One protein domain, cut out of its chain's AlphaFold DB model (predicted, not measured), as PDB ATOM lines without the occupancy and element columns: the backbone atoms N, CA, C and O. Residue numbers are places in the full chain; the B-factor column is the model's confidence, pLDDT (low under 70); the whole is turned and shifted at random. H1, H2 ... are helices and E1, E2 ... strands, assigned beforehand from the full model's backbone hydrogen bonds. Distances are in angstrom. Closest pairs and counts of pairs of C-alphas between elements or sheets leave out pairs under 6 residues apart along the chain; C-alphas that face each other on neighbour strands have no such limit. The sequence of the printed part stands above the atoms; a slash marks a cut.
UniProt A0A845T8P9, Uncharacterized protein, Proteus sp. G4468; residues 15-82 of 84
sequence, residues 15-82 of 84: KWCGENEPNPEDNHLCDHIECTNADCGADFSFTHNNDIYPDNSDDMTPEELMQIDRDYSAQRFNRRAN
ATOM      1  N   LYS A  15      -1.502 -35.600  17.620       94.50
ATOM      2  CA  LYS A  15      -1.958 -36.815  16.940       94.50
ATOM      3  C   LYS A  15      -2.344 -37.868  17.977       94.50
ATOM      4  O   LYS A  15      -2.019 -37.704  19.152       94.50
ATOM      5  N   TRP A  16      -3.011 -38.932  17.553       94.69
ATOM      6  CA  TRP A  16      -3.125 -40.127  18.384       94.69
ATOM      7  C   TRP A  16      -1.789 -40.879  18.386       94.69
ATOM      8  O   TRP A  16      -1.130 -40.965  17.348       94.69
ATOM      9  N   CYS A  17      -1.386 -41.400  19.542       93.19
ATOM     10  CA  CYS A  17      -0.218 -42.273  19.652       93.19
ATOM     11  C   CYS A  17      -0.396 -43.499  18.744       93.19
ATOM     12  O   CYS A  17      -1.499 -44.051  18.652       93.19
ATOM     13  N   GLY A  18       0.670 -43.893  18.044       88.06
ATOM     14  CA  GLY A  18       0.648 -45.051  17.149       88.06
ATOM     15  C   GLY A  18      -0.125 -44.820  15.849       88.06
ATOM     16  O   GLY A  18      -0.388 -45.775  15.119       88.06
ATOM     17  N   GLU A  19      -0.521 -43.579  15.544       88.56
ATOM     18  CA  GLU A  19      -1.213 -43.242  14.304       88.56
ATOM     19  C   GLU A  19      -0.251 -42.611  13.287       88.56
ATOM     20  O   GLU A  19       0.271 -41.511  13.487       88.56
ATOM     21  N   ASN A  20      -0.094 -43.280  12.140       86.81
ATOM     22  CA  ASN A  20       0.763 -42.851  11.028       86.81
ATOM     23  C   ASN A  20       2.236 -42.676  11.436       86.81
ATOM     24  O   ASN A  20       2.886 -41.700  11.044       86.81
ATOM     25  N   GLU A  21       2.766 -43.614  12.221       89.06
ATOM     26  CA  GLU A  21       4.175 -43.601  12.601       89.06
ATOM     27  C   GLU A  21       5.096 -43.810  11.386       89.06
ATOM     28  O   GLU A  21       4.735 -44.519  10.438       89.06
ATOM     29  N   PRO A  22       6.313 -43.223  11.392       88.00
ATOM     30  CA  PRO A  22       7.282 -43.410  10.310       88.00
ATOM     31  C   PRO A  22       7.657 -44.876  10.084       88.00
ATOM     32  O   PRO A  22       7.910 -45.281   8.949       88.00
ATOM     33  N   ASN A  23       7.706 -45.657  11.165       89.06
ATOM     34  CA  ASN A  23       7.879 -47.096  11.119       89.06
ATOM     35  C   ASN A  23       6.504 -47.771  11.262       89.06
ATOM     36  O   ASN A  23       5.869 -47.630  12.306       89.06
ATOM     37  N   PRO A  24       6.039 -48.530  10.254       90.38
ATOM     38  CA  PRO A  24       4.733 -49.175  10.301       90.38
ATOM     39  C   PRO A  24       4.538 -50.146  11.468       90.38
ATOM     40  O   PRO A  24       3.398 -50.360  11.869       90.38
ATOM     41  N   GLU A  25       5.620 -50.732  11.990       91.81
ATOM     42  CA  GLU A  25       5.577 -51.653  13.135       91.81
ATOM     43  C   GLU A  25       5.219 -50.948  14.450       91.81
ATOM     44  O   GLU A  25       4.721 -51.593  15.368       91.81
ATOM     45  N   ASP A  26       5.420 -49.630  14.518       87.12
ATOM     46  CA  ASP A  26       5.084 -48.821  15.690       87.12
ATOM     47  C   ASP A  26       3.611 -48.370  15.671       87.12
ATOM     48  O   ASP A  26       3.121 -47.800  16.650       87.12
ATOM     49  N   ASN A  27       2.871 -48.639  14.585       90.56
ATOM     50  CA  ASN A  27       1.445 -48.336  14.533       90.56
ATOM     51  C   ASN A  27       0.656 -49.268  15.456       90.56
ATOM     52  O   ASN A  27       0.737 -50.492  15.350       90.56
ATOM     53  N   HIS A  28      -0.172 -48.687  16.316       91.88
ATOM     54  CA  HIS A  28      -1.018 -49.433  17.237       91.88
ATOM     55  C   HIS A  28      -2.263 -48.627  17.619       91.88
ATOM     56  O   HIS A  28      -2.315 -47.405  17.482       91.88
ATOM     57  N   LEU A  29      -3.297 -49.327  18.084       90.69
ATOM     58  CA  LEU A  29      -4.496 -48.690  18.616       90.69
ATOM     59  C   LEU A  29      -4.211 -48.188  20.031       90.69
ATOM     60  O   LEU A  29      -3.944 -48.977  20.935       90.69
ATOM     61  N   CYS A  30      -4.270 -46.873  20.204       92.56
ATOM     62  CA  CYS A  30      -4.067 -46.196  21.476       92.56
ATOM     63  C   CYS A  30      -4.997 -44.981  21.596       92.56
ATOM     64  O   CYS A  30      -5.355 -44.358  20.585       92.56
ATOM     65  N   ASP A  31      -5.370 -44.643  22.828       93.69
ATOM     66  CA  ASP A  31      -6.177 -43.481  23.208       93.69
ATOM     67  C   ASP A  31      -5.321 -42.311  23.734       93.69
ATOM     68  O   ASP A  31      -5.852 -41.254  24.085       93.69
ATOM     69  N   HIS A  32      -3.995 -42.473  23.764       95.56
ATOM     70  CA  HIS A  32      -3.064 -41.406  24.112       95.56
ATOM     71  C   HIS A  32      -2.991 -40.362  22.996       95.56
ATOM     72  O   HIS A  32      -3.002 -40.678  21.802       95.56
ATOM     73  N   ILE A  33      -2.871 -39.099  23.395       95.81
ATOM     74  CA  ILE A  33      -2.689 -37.962  22.493       95.81
ATOM     75  C   ILE A  33      -1.252 -37.471  22.634       95.81
ATOM     76  O   ILE A  33      -0.810 -37.152  23.733       95.81
ATOM     77  N   GLU A  34      -0.540 -37.324  21.523       95.50
ATOM     78  CA  GLU A  34       0.854 -36.882  21.504       95.50
ATOM     79  C   GLU A  34       1.012 -35.555  20.773       95.50
ATOM     80  O   GLU A  34       0.403 -35.308  19.729       95.50
ATOM     81  N   CYS A  35       1.882 -34.688  21.282       95.19
ATOM     82  CA  CYS A  35       2.296 -33.497  20.561       95.19
ATOM     83  C   CYS A  35       3.205 -33.859  19.383       95.19
ATOM     84  O   CYS A  35       4.216 -34.531  19.544       95.19
ATOM     85  N   THR A  36       2.913 -33.317  18.198       93.94
ATOM     86  CA  THR A  36       3.735 -33.561  17.001       93.94
ATOM     87  C   THR A  36       5.075 -32.821  17.028       93.94
ATOM     88  O   THR A  36       5.878 -32.976  16.113       93.94
ATOM     89  N   ASN A  37       5.302 -31.947  18.013       94.75
ATOM     90  CA  ASN A  37       6.582 -31.279  18.207       94.75
ATOM     91  C   ASN A  37       7.460 -32.124  19.137       94.75
ATOM     92  O   ASN A  37       7.218 -32.157  20.346       94.75
ATOM     93  N   ALA A  38       8.493 -32.750  18.571       90.44
ATOM     94  CA  ALA A  38       9.427 -33.605  19.301       90.44
ATOM     95  C   ALA A  38      10.121 -32.881  20.467       90.44
ATOM     96  O   ALA A  38      10.324 -33.488  21.514       90.44
ATOM     97  N   ASP A  39      10.398 -31.577  20.338       95.75
ATOM     98  CA  ASP A  39      11.007 -30.789  21.418       95.75
ATOM     99  C   ASP A  39      10.039 -30.569  22.590       95.75
ATOM    100  O   ASP A  39      10.459 -30.394  23.731       95.75
ATOM    101  N   CYS A  40       8.728 -30.563  22.318       95.62
ATOM    102  CA  CYS A  40       7.712 -30.469  23.362       95.62
ATOM    103  C   CYS A  40       7.547 -31.802  24.096       95.62
ATOM    104  O   CYS A  40       7.357 -31.793  25.308       95.62
ATOM    105  N   GLY A  41       7.542 -32.919  23.358       92.56
ATOM    106  CA  GLY A  41       7.462 -34.277  23.911       92.56
ATOM    107  C   GLY A  41       6.234 -34.554  24.788       92.56
ATOM    108  O   GLY A  41       6.264 -35.469  25.604       92.56
ATOM    109  N   ALA A  42       5.181 -33.737  24.685       94.81
ATOM    110  CA  ALA A  42       4.013 -33.870  25.544       94.81
ATOM    111  C   ALA A  42       3.152 -35.063  25.109       94.81
ATOM    112  O   ALA A  42       2.693 -35.104  23.966       94.81
ATOM    113  N   ASP A  43       2.904 -35.966  26.052       95.50
ATOM    114  CA  ASP A  43       1.978 -37.096  25.970       95.50
ATOM    115  C   ASP A  43       0.826 -36.844  26.955       95.50
ATOM    116  O   ASP A  43       1.040 -36.414  28.096       95.50
ATOM    117  N   PHE A  44      -0.403 -37.059  26.493       94.81
ATOM    118  CA  PHE A  44      -1.614 -36.925  27.283       94.81
ATOM    119  C   PHE A  44      -2.387 -38.243  27.296       94.81
ATOM    120  O   PHE A  44      -2.942 -38.657  26.278       94.81
ATOM    121  N   SER A  45      -2.531 -38.815  28.489       94.25
ATOM    122  CA  SER A  45      -3.385 -39.970  28.770       94.25
ATOM    123  C   SER A  45      -4.468 -39.617  29.792       94.25
ATOM    124  O   SER A  45      -4.285 -38.762  30.672       94.25
ATOM    125  N   PHE A  46      -5.635 -40.251  29.669       92.50
ATOM    126  CA  PHE A  46      -6.783 -39.980  30.529       92.50
ATOM    127  C   PHE A  46      -7.387 -41.274  31.048       92.50
ATOM    128  O   PHE A  46      -8.080 -41.988  30.342       92.50
ATOM    129  N   THR A  47      -7.213 -41.527  32.340       89.94
ATOM    130  CA  THR A  47      -7.827 -42.688  32.985       89.94
ATOM    131  C   THR A  47      -9.351 -42.557  33.035       89.94
ATOM    132  O   THR A  47      -9.891 -41.490  33.373       89.94
ATOM    133  N   HIS A  48     -10.040 -43.663  32.790       88.31
ATOM    134  CA  HIS A  48     -11.471 -43.837  33.009       88.31
ATOM    135  C   HIS A  48     -11.753 -45.216  33.611       88.31
ATOM    136  O   HIS A  48     -10.893 -46.094  33.623       88.31
ATOM    137  N   ASN A  49     -12.968 -45.379  34.125       88.62
ATOM    138  CA  ASN A  49     -13.504 -46.682  34.501       88.62
ATOM    139  C   ASN A  49     -14.296 -47.264  33.323       88.62
ATOM    140  O   ASN A  49     -14.547 -46.570  32.334       88.62
ATOM    141  N   ASN A  50     -14.765 -48.501  33.472       86.62
ATOM    142  CA  ASN A  50     -15.581 -49.178  32.460       86.62
ATOM    143  C   ASN A  50     -16.977 -48.552  32.270       86.62
ATOM    144  O   ASN A  50     -17.675 -48.906  31.331       86.62
ATOM    145  N   ASP A  51     -17.367 -47.589  33.110       89.12
ATOM    146  CA  ASP A  51     -18.667 -46.903  33.044       89.12
ATOM    147  C   ASP A  51     -18.868 -46.067  31.763       89.12
ATOM    148  O   ASP A  51     -19.957 -45.546  31.531       89.12
ATOM    149  N   ILE A  52     -17.818 -45.872  30.955       91.62
ATOM    150  CA  ILE A  52     -17.919 -45.168  29.668       91.62
ATOM    151  C   ILE A  52     -18.406 -46.073  28.533       91.62
ATOM    152  O   ILE A  52     -18.830 -45.566  27.493       91.62
ATOM    153  N   TYR A  53     -18.324 -47.392  28.717       93.44
ATOM    154  CA  TYR A  53     -18.718 -48.357  27.707       93.44
ATOM    155  C   TYR A  53     -20.232 -48.594  27.756       93.44
ATOM    156  O   TYR A  53     -20.818 -48.614  28.840       93.44
ATOM    157  N   PRO A  54     -20.892 -48.775  26.601       92.00
ATOM    158  CA  PRO A  54     -22.299 -49.148  26.570       92.00
ATOM    159  C   PRO A  54     -22.499 -50.580  27.089       92.00
ATOM    160  O   PRO A  54     -21.585 -51.407  27.054       92.00
ATOM    161  N   ASP A  55     -23.724 -50.898  27.512       90.81
ATOM    162  CA  ASP A  55     -24.078 -52.208  28.085       90.81
ATOM    163  C   ASP A  55     -23.813 -53.395  27.134       90.81
ATOM    164  O   ASP A  55     -23.655 -54.523  27.588       90.81
ATOM    165  N   ASN A  56     -23.763 -53.161  25.819       90.00
ATOM    166  CA  ASN A  56     -23.480 -54.167  24.790       90.00
ATOM    167  C   ASN A  56     -22.015 -54.154  24.306       90.00
ATOM    168  O   ASN A  56     -21.731 -54.583  23.189       90.00
ATOM    169  N   SER A  57     -21.095 -53.626  25.114       90.69
ATOM    170  CA  SER A  57     -19.671 -53.514  24.765       90.69
ATOM    171  C   SER A  57     -18.958 -54.852  24.578       90.69
ATOM    172  O   SER A  57     -17.973 -54.905  23.847       90.69
ATOM    173  N   ASP A  58     -19.486 -55.937  25.148       89.81
ATOM    174  CA  ASP A  58     -18.949 -57.293  24.969       89.81
ATOM    175  C   ASP A  58     -18.982 -57.772  23.502       89.81
ATOM    176  O   ASP A  58     -18.183 -58.626  23.116       89.81
ATOM    177  N   ASP A  59     -19.879 -57.219  22.678       93.88
ATOM    178  CA  ASP A  59     -20.016 -57.562  21.255       93.88
ATOM    179  C   ASP A  59     -19.195 -56.643  20.326       93.88
ATOM    180  O   ASP A  59     -19.187 -56.845  19.109       93.88
ATOM    181  N   MET A  60     -18.535 -55.616  20.872       94.81
ATOM    182  CA  MET A  60     -17.829 -54.594  20.094       94.81
ATOM    183  C   MET A  60     -16.411 -55.037  19.718       94.81
ATOM    184  O   MET A  60     -15.730 -55.736  20.473       94.81
ATOM    185  N   THR A  61     -15.926 -54.601  18.555       94.75
ATOM    186  CA  THR A  61     -14.530 -54.857  18.165       94.75
ATOM    187  C   THR A  61     -13.560 -53.971  18.956       94.75
ATOM    188  O   THR A  61     -13.953 -52.916  19.469       94.75
ATOM    189  N   PRO A  62     -12.265 -54.335  19.035       92.06
ATOM    190  CA  PRO A  62     -11.255 -53.481  19.658       92.06
ATOM    191  C   PRO A  62     -11.218 -52.056  19.087       92.06
ATOM    192  O   PRO A  62     -11.015 -51.106  19.832       92.06
ATOM    193  N   GLU A  63     -11.445 -51.884  17.783       92.44
ATOM    194  CA  GLU A  63     -11.504 -50.574  17.123       92.44
ATOM    195  C   GLU A  63     -12.714 -49.750  17.577       92.44
ATOM    196  O   GLU A  63     -12.604 -48.538  17.763       92.44
ATOM    197  N   GLU A  64     -13.867 -50.394  17.758       94.38
ATOM    198  CA  GLU A  64     -15.084 -49.726  18.214       94.38
ATOM    199  C   GLU A  64     -14.971 -49.302  19.684       94.38
ATOM    200  O   GLU A  64     -15.346 -48.180  20.028       94.38
ATOM    201  N   LEU A  65     -14.396 -50.158  20.537       93.69
ATOM    202  CA  LEU A  65     -14.076 -49.817  21.926       93.69
ATOM    203  C   LEU A  65     -13.049 -48.678  21.990       93.69
ATOM    204  O   LEU A  65     -13.271 -47.682  22.676       93.69
ATOM    205  N   MET A  66     -11.988 -48.755  21.183       93.31
ATOM    206  CA  MET A  66     -10.965 -47.712  21.093       93.31
ATOM    207  C   MET A  66     -11.543 -46.367  20.636       93.31
ATOM    208  O   MET A  66     -11.080 -45.309  21.059       93.31
ATOM    209  N   GLN A  67     -12.568 -46.365  19.781       94.06
ATOM    210  CA  GLN A  67     -13.233 -45.125  19.384       94.06
ATOM    211  C   GLN A  67     -13.944 -44.454  20.572       94.06
ATOM    212  O   GLN A  67     -13.905 -43.225  20.669       94.06
ATOM    213  N   ILE A  68     -14.531 -45.233  21.489       94.88
ATOM    214  CA  ILE A  68     -15.123 -44.718  22.736       94.88
ATOM    215  C   ILE A  68     -14.033 -44.108  23.624       94.88
ATOM    216  O   ILE A  68     -14.186 -42.972  24.086       94.88
ATOM    217  N   ASP A  69     -12.917 -44.817  23.803       94.69
ATOM    218  CA  ASP A  69     -11.783 -44.353  24.610       94.69
ATOM    219  C   ASP A  69     -11.211 -43.040  24.044       94.69
ATOM    220  O   ASP A  69     -11.057 -42.042  24.755       94.69
ATOM    221  N   ARG A  70     -11.001 -42.978  22.722       94.75
ATOM    222  CA  ARG A  70     -10.553 -41.766  22.019       94.75
ATOM    223  C   ARG A  70     -11.542 -40.617  22.153       94.75
ATOM    224  O   ARG A  70     -11.123 -39.480  22.360       94.75
ATOM    225  N   ASP A  71     -12.847 -40.859  22.059       94.88
ATOM    226  CA  ASP A  71     -13.837 -39.792  22.220       94.88
ATOM    227  C   ASP A  71     -13.850 -39.244  23.660       94.88
ATOM    228  O   ASP A  71     -13.923 -38.019  23.847       94.88
ATOM    229  N   TYR A  72     -13.679 -40.107  24.670       94.88
ATOM    230  CA  TYR A  72     -13.483 -39.698  26.063       94.88
ATOM    231  C   TYR A  72     -12.205 -38.858  26.236       94.88
ATOM    232  O   TYR A  72     -12.262 -37.729  26.746       94.88
ATOM    233  N   SER A  73     -11.064 -39.363  25.765       94.88
ATOM    234  CA  SER A  73      -9.763 -38.690  25.842       94.88
ATOM    235  C   SER A  73      -9.774 -37.344  25.109       94.88
ATOM    236  O   SER A  73      -9.369 -36.325  25.677       94.88
ATOM    237  N   ALA A  74     -10.361 -37.276  23.909       94.94
ATOM    238  CA  ALA A  74     -10.527 -36.038  23.150       94.94
ATOM    239  C   ALA A  74     -11.376 -35.006  23.905       94.94
ATOM    240  O   ALA A  74     -11.012 -33.829  23.971       94.94
ATOM    241  N   GLN A  75     -12.496 -35.420  24.513       94.00
ATOM    242  CA  GLN A  75     -13.348 -34.518  25.291       94.00
ATOM    243  C   GLN A  75     -12.588 -33.928  26.489       94.00
ATOM    244  O   GLN A  75     -12.655 -32.720  26.745       94.00
ATOM    245  N   ARG A  76     -11.848 -34.766  27.228       93.62
ATOM    246  CA  ARG A  76     -11.061 -34.342  28.395       93.62
ATOM    247  C   ARG A  76      -9.918 -33.418  28.004       93.62
ATOM    248  O   ARG A  76      -9.765 -32.358  28.621       93.62
ATOM    249  N   PHE A  77      -9.172 -33.787  26.971       94.94
ATOM    250  CA  PHE A  77      -8.097 -32.982  26.414       94.94
ATOM    251  C   PHE A  77      -8.612 -31.609  25.971       94.94
ATOM    252  O   PHE A  77      -8.154 -30.578  26.469       94.94
ATOM    253  N   ASN A  78      -9.655 -31.577  25.138       93.44
ATOM    254  CA  ASN A  78     -10.204 -30.339  24.590       93.44
ATOM    255  C   ASN A  78     -10.828 -29.423  25.649       93.44
ATOM    256  O   ASN A  78     -10.847 -28.201  25.463       93.44
ATOM    257  N   ARG A  79     -11.343 -29.979  26.755       89.38
ATOM    258  CA  ARG A  79     -11.837 -29.192  27.893       89.38
ATOM    259  C   ARG A  79     -10.698 -28.533  28.669       89.38
ATOM    260  O   ARG A  79     -10.865 -27.404  29.110       89.38
ATOM    261  N   ARG A  80      -9.564 -29.219  28.845       81.25
ATOM    262  CA  ARG A  80      -8.399 -28.689  29.579       81.25
ATOM    263  C   ARG A  80      -7.560 -27.724  28.741       81.25
ATOM    264  O   ARG A  80      -7.045 -26.754  29.281       81.25
ATOM    265  N   ALA A  81      -7.491 -27.944  27.430       74.88
ATOM    266  CA  ALA A  81      -6.821 -27.039  26.498       74.88
ATOM    267  C   ALA A  81      -7.520 -25.664  26.368       74.88
ATOM    268  O   ALA A  81      -6.919 -24.732  25.851       74.88
ATOM    269  N   ASN A  82      -8.758 -25.512  26.869       61.31
ATOM    270  CA  ASN A  82      -9.468 -24.229  27.009       61.31
ATOM    271  C   ASN A  82      -9.000 -23.439  28.246       61.31
ATOM    272  O   ASN A  82      -9.796 -23.126  29.130       61.31
TER     273      ASN A  82
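What this domain is: This is residues 15 to 82 of the 84 residues of an uncharacterized protein of Proteus sp. G4468 (UniProt A0A845T8P9). Little regular structure is here: one long helix, H1, crosses a flat layer of loops, with residues 15 to 44 on one side of it and residues 49 to 61 on the other. Beside H1, short antiparallel pairings tie residues 15 to 16 and 43 to 44 to residues 33 to 34 of the three-residue strand E1. The 68 printed residues hold E1, then H1, 22 residues in named elements, mostly helix. The whole is only just loose, close to compact, with a radius of gyration of the C-alphas of 13.4 A and spans of 41 by 33 by 13 A.

How they stand to each other: Look from E1, residues 33 to 35, to H1, residues 62 to 80: their closest C-alphas, those of Ile 33 and Ser 73, are 7.9 A apart. In H1 every O i to N i+4 pair is within hydrogen-bond range.

Where its parts are: Find C-alpha 33 at (-2.689, -37.962, 22.493), where E1 begins. H1 runs 26.9 A from C-alpha 62 at (-11.255, -53.481, 19.658) to C-alpha 80 at (-8.399, -28.689, 29.579).

The domain as a whole: The farthest C-alphas, Asp 39 and Asn 56, are 41.8 A apart. The link from E1 to H1 is long, 26 residues. The printed part has no cut; residue 82 has pLDDT under 70.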